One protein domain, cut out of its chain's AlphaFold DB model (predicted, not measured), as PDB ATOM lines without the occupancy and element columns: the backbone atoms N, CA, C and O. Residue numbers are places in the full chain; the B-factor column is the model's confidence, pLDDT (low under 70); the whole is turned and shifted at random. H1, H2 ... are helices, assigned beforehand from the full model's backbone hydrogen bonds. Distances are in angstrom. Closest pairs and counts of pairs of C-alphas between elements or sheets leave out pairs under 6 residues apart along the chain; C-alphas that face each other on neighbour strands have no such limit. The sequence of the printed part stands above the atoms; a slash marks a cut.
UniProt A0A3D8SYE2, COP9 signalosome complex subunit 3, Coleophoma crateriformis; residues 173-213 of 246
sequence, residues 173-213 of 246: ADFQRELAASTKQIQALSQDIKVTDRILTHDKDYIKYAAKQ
ATOM      1  N   ALA A 173     129.368 147.881 135.620       87.00
ATOM      2  CA  ALA A 173     128.896 146.513 135.439       87.00
ATOM      3  C   ALA A 173     129.645 145.767 134.318       87.00
ATOM      4  O   ALA A 173     129.957 144.583 134.464       87.00
ATOM      5  N   ASP A 174     129.948 146.438 133.202       84.88
ATOM      6  CA  ASP A 174     130.715 145.830 132.110       84.88
ATOM      7  C   ASP A 174     132.181 145.634 132.502       84.88
ATOM      8  O   ASP A 174     132.746 144.577 132.224       84.88
ATOM      9  N   PHE A 175     132.759 146.593 133.227       85.88
ATOM     10  CA  PHE A 175     134.104 146.481 133.782       85.88
ATOM     11  C   PHE A 175     134.210 145.316 134.773       85.88
ATOM     12  O   PHE A 175     135.120 144.499 134.664       85.88
ATOM     13  N   GLN A 176     133.248 145.172 135.691       89.19
ATOM     14  CA  GLN A 176     133.186 144.029 136.608       89.19
ATOM     15  C   GLN A 176     133.056 142.696 135.858       89.19
ATOM     16  O   GLN A 176     133.697 141.714 136.238       89.19
ATOM     17  N   ARG A 177     132.265 142.643 134.775       89.69
ATOM     18  CA  ARG A 177     132.121 141.433 133.950       89.69
ATOM     19  C   ARG A 177     133.427 141.067 133.244       89.69
ATOM     20  O   ARG A 177     133.799 139.894 133.243       89.69
ATOM     21  N   GLU A 178     134.108 142.041 132.646       88.06
ATOM     22  CA  GLU A 178     135.392 141.829 131.971       88.06
ATOM     23  C   GLU A 178     136.483 141.417 132.964       88.06
ATOM     24  O   GLU A 178     137.214 140.458 132.711       88.06
ATOM     25  N   LEU A 179     136.524 142.058 134.136       90.81
ATOM     26  CA  LEU A 179     137.437 141.699 135.217       90.81
ATOM     27  C   LEU A 179     137.201 140.257 135.676       90.81
ATOM     28  O   LEU A 179     138.140 139.468 135.704       90.81
ATOM     29  N   ALA A 180     135.950 139.875 135.947       92.81
ATOM     30  CA  ALA A 180     135.608 138.512 136.346       92.81
ATOM     31  C   ALA A 180     135.965 137.474 135.264       92.81
ATOM     32  O   ALA A 180     136.457 136.388 135.582       92.81
ATOM     33  N   ALA A 181     135.754 137.798 133.984       92.75
ATOM     34  CA  ALA A 181     136.139 136.933 132.873       92.75
ATOM     35  C   ALA A 181     137.666 136.764 132.784       92.75
ATOM     36  O   ALA A 181     138.143 135.636 132.645       92.75
ATOM     37  N   SER A 182     138.421 137.856 132.925       91.75
ATOM     38  CA  SER A 182     139.886 137.847 132.953       91.75
ATOM     39  C   SER A 182     140.418 137.044 134.144       91.75
ATOM     40  O   SER A 182     141.232 136.140 133.964       91.75
ATOM     41  N   THR A 183     139.881 137.258 135.351       94.19
ATOM     42  CA  THR A 183     140.227 136.471 136.546       94.19
ATOM     43  C   THR A 183     139.990 134.981 136.319       94.19
ATOM     44  O   THR A 183     140.858 134.167 136.628       94.19
ATOM     45  N   LYS A 184     138.855 134.607 135.718       95.31
ATOM     46  CA  LYS A 184     138.556 133.205 135.400       95.31
ATOM     47  C   LYS A 184     139.547 132.618 134.390       95.31
ATOM     48  O   LYS A 184     139.958 131.470 134.543       95.31
ATOM     49  N   GLN A 185     139.937 133.381 133.370       94.06
ATOM     50  CA  GLN A 185     140.952 132.953 132.402       94.06
ATOM     51  C   GLN A 185     142.324 132.768 133.060       94.06
ATOM     52  O   GLN A 185     142.984 131.761 132.813       94.06
ATOM     53  N   ILE A 186     142.725 133.695 133.934       94.94
ATOM     54  CA  ILE A 186     143.977 133.614 134.694       94.94
ATOM     55  C   ILE A 186     143.974 132.379 135.602       94.94
ATOM     56  O   ILE A 186     144.951 131.636 135.625       94.94
ATOM     57  N   GLN A 187     142.871 132.115 136.305       94.44
ATOM     58  CA  GLN A 187     142.728 130.928 137.152       94.44
ATOM     59  C   GLN A 187     142.821 129.629 136.342       94.44
ATOM     60  O   GLN A 187     143.529 128.710 136.749       94.44
ATOM     61  N   ALA A 188     142.158 129.558 135.183       94.69
ATOM     62  CA  ALA A 188     142.242 128.396 134.299       94.69
ATOM     63  C   ALA A 188     143.679 128.164 133.804       94.69
ATOM     64  O   ALA A 188     144.195 127.054 133.910       94.69
ATOM     65  N   LEU A 189     144.359 129.222 133.351       94.25
ATOM     66  CA  LEU A 189     145.747 129.133 132.906       94.25
ATOM     67  C   LEU A 189     146.692 128.739 134.053       94.25
ATOM     68  O   LEU A 189     147.595 127.932 133.850       94.25
ATOM     69  N   SER A 190     146.475 129.265 135.262       94.44
ATOM     70  CA  SER A 190     147.239 128.884 136.457       94.44
ATOM     71  C   SER A 190     147.073 127.396 136.766       94.44
ATOM     72  O   SER A 190     148.055 126.707 137.039       94.44
ATOM     73  N   GLN A 191     145.851 126.870 136.647       94.12
ATOM     74  CA  GLN A 191     145.594 125.447 136.832       94.12
ATOM     75  C   GLN A 191     146.307 124.596 135.772       94.12
ATOM     76  O   GLN A 191     146.933 123.593 136.123       94.12
ATOM     77  N   ASP A 192     146.273 125.004 134.503       93.94
ATOM     78  CA  ASP A 192     146.975 124.312 133.415       93.94
ATOM     79  C   ASP A 192     148.495 124.311 133.632       93.94
ATOM     80  O   ASP A 192     149.157 123.286 133.432       93.94
ATOM     81  N   ILE A 193     149.053 125.429 134.107       93.25
ATOM     82  CA  ILE A 193     150.467 125.539 134.484       93.25
ATOM     83  C   ILE A 193     150.788 124.587 135.641       93.25
ATOM     84  O   ILE A 193     151.737 123.816 135.525       93.25
ATOM     85  N   LYS A 194     149.983 124.569 136.715       93.12
ATOM     86  CA  LYS A 194     150.178 123.667 137.869       93.12
ATOM     87  C   LYS A 194     150.152 122.194 137.458       93.12
ATOM     88  O   LYS A 194     150.986 121.403 137.897       93.12
ATOM     89  N   VAL A 195     149.206 121.808 136.601       93.56
ATOM     90  CA  VAL A 195     149.121 120.435 136.078       93.56
ATOM     91  C   VAL A 195     150.340 120.106 135.217       93.56
ATOM     92  O   VAL A 195     150.929 119.037 135.379       93.56
ATOM     93  N   THR A 196     150.747 121.023 134.339       91.38
ATOM     94  CA  THR A 196     151.923 120.840 133.480       91.38
ATOM     95  C   THR A 196     153.202 120.697 134.307       91.38
ATOM     96  O   THR A 196     153.982 119.781 134.061       91.38
ATOM     97  N   ASP A 197     153.390 121.530 135.332       89.75
ATOM     98  CA  ASP A 197     154.526 121.449 136.255       89.75
ATOM     99  C   ASP A 197     154.549 120.109 137.009       89.75
ATOM    100  O   ASP A 197     155.559 119.400 137.031       89.75
ATOM    101  N   ARG A 198     153.391 119.662 137.512       89.62
ATOM    102  CA  ARG A 198     153.263 118.337 138.131       89.62
ATOM    103  C   ARG A 198     153.637 117.204 137.172       89.62
ATOM    104  O   ARG A 198     154.252 116.231 137.599       89.62
ATOM    105  N   ILE A 199     153.280 117.286 135.894       90.38
ATOM    106  CA  ILE A 199     153.671 116.268 134.908       90.38
ATOM    107  C   ILE A 199     155.192 116.299 134.689       90.38
ATOM    108  O   ILE A 199     155.839 115.252 134.719       90.38
ATOM    109  N   LEU A 200     155.776 117.492 134.543       88.75
ATOM    110  CA  LEU A 200     157.213 117.674 134.317       88.75
ATOM    111  C   LEU A 200     158.071 117.211 135.505       88.75
ATOM    112  O   LEU A 200     159.137 116.635 135.297       88.75
ATOM    113  N   THR A 201     157.601 117.381 136.745       85.31
ATOM    114  CA  THR A 201     158.308 116.897 137.950       85.31
ATOM    115  C   THR A 201     158.417 115.374 138.033       85.31
ATOM    116  O   THR A 201     159.276 114.872 138.755       85.31
ATOM    117  N   HIS A 202     157.596 114.628 137.287       86.69
ATOM    118  CA  HIS A 202     157.651 113.163 137.223       86.69
ATOM    119  C   HIS A 202     158.364 112.645 135.960       86.69
ATOM    120  O   HIS A 202     158.629 111.444 135.848       86.69
ATOM    121  N   ASP A 203     158.718 113.530 135.022       90.25
ATOM    122  CA  ASP A 203     159.449 113.181 133.806       90.25
ATOM    123  C   ASP A 203     160.960 113.101 134.082       90.25
ATOM    124  O   ASP A 203     161.654 114.093 134.315       90.25
ATOM    125  N   LYS A 204     161.499 111.880 134.023       87.38
ATOM    126  CA  LYS A 204     162.914 111.599 134.302       87.38
ATOM    127  C   LYS A 204     163.868 112.336 133.364       87.38
ATOM    128  O   LYS A 204     164.977 112.666 133.791       87.38
ATOM    129  N   ASP A 205     163.492 112.565 132.111       86.25
ATOM    130  CA  ASP A 205     164.363 113.238 131.147       86.25
ATOM    131  C   ASP A 205     164.352 114.751 131.362       86.25
ATOM    132  O   ASP A 205     165.415 115.383 131.311       86.25
ATOM    133  N   TYR A 206     163.201 115.313 131.745       85.12
ATOM    134  CA  TYR A 206     163.109 116.698 132.200       85.12
ATOM    135  C   TYR A 206     163.917 116.939 133.482       85.12
ATOM    136  O   TYR A 206     164.715 117.875 133.533       85.12
ATOM    137  N   ILE A 207     163.807 116.067 134.490       87.62
ATOM    138  CA  ILE A 207     164.569 116.178 135.747       87.62
ATOM    139  C   ILE A 207     166.082 116.167 135.478       87.62
ATOM    140  O   ILE A 207     166.822 117.006 136.001       87.62
ATOM    141  N   LYS A 208     166.563 115.255 134.618       87.69
ATOM    142  CA  LYS A 208     167.978 115.215 134.201       87.69
ATOM    143  C   LYS A 208     168.393 116.495 133.474       87.69
ATOM    144  O   LYS A 208     169.476 117.021 133.736       87.69
ATOM    145  N   TYR A 209     167.555 116.995 132.563       85.81
ATOM    146  CA  TYR A 209     167.800 118.245 131.845       85.81
ATOM    147  C   TYR A 209     167.876 119.443 132.804       85.81
ATOM    148  O   TYR A 209     168.841 120.207 132.751       85.81
ATOM    149  N   ALA A 210     166.921 119.572 133.728       83.81
ATOM    150  CA  ALA A 210     166.864 120.641 134.721       83.81
ATOM    151  C   ALA A 210     168.087 120.624 135.656       83.81
ATOM    152  O   ALA A 210     168.705 121.666 135.892       83.81
ATOM    153  N   ALA A 211     168.509 119.445 136.124       83.50
ATOM    154  CA  ALA A 211     169.728 119.291 136.921       83.50
ATOM    155  C   ALA A 211     170.991 119.709 136.140       83.50
ATOM    156  O   ALA A 211     171.865 120.397 136.676       83.50
ATOM    157  N   LYS A 212     171.075 119.353 134.848       84.56
ATOM    158  CA  LYS A 212     172.177 119.758 133.960       84.56
ATOM    159  C   LYS A 212     172.203 121.273 133.725       84.56
ATOM    160  O   LYS A 212     173.282 121.861 133.737       84.56
ATOM    161  N   GLN A 213     171.043 121.912 133.569       77.88
ATOM    162  CA  GLN A 213     170.927 123.369 133.433       77.88
ATOM    163  C   GLN A 213     171.386 124.111 134.696       77.88
ATOM    164  O   GLN A 213     172.165 125.059 134.595       77.88
TER     165      GLN A 213
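Overview. This is residues 173 to 213 of the 246 residues of the protein "COP9 signalosome complex subunit 3" of Coleophoma crateriformis (UniProt A0A3D8SYE2). One long, straight helix, H1, makes the length of this domain, and a short second helix, H2, turns off at its far end, so that the two meet at a corner as an L with a long and a short arm. The printed part has 41 residues, with two named helices in the order H1, H2 and no named strand; the class is all helix. It is extended, with a radius of gyration of the C-alphas of 16.4 A and spans of 50 by 17 by 7 A.

Along the chain. Find C-alpha 173 at (128.896, 146.513, 135.439); from there H1, residues 173 to 202, runs 44.1 A to C-alpha 202 at (157.651, 113.163, 137.223). Past Asp 203, H2, residues 204 to 213, runs 14.3 A to C-alpha 213 at (170.927, 123.369, 133.433).

Arrangement. Look at Leu 200 and Tyr 206, whose C-alphas, 6.3 A apart, are the closest of H1 and H2. The helices only just touch, and only at the corner by their link, with 3 pairs of C-alphas within 8 A; H1 does so with residues 200 to 201 alone. Their lines are about perpendicular, at 83 degrees. In H2 every O i to N i+4 pair is within hydrogen-bond range; in H1, 25 of 26 are.

Size, cuts and confidence. The C-alphas farthest apart, those of Ala 173 and Lys 212, are 50.9 A apart. The printed part has no cut, and the link from H1 to H2 is tight. Mean pLDDT of the printed part is 89.7, and no printed residue is under 70.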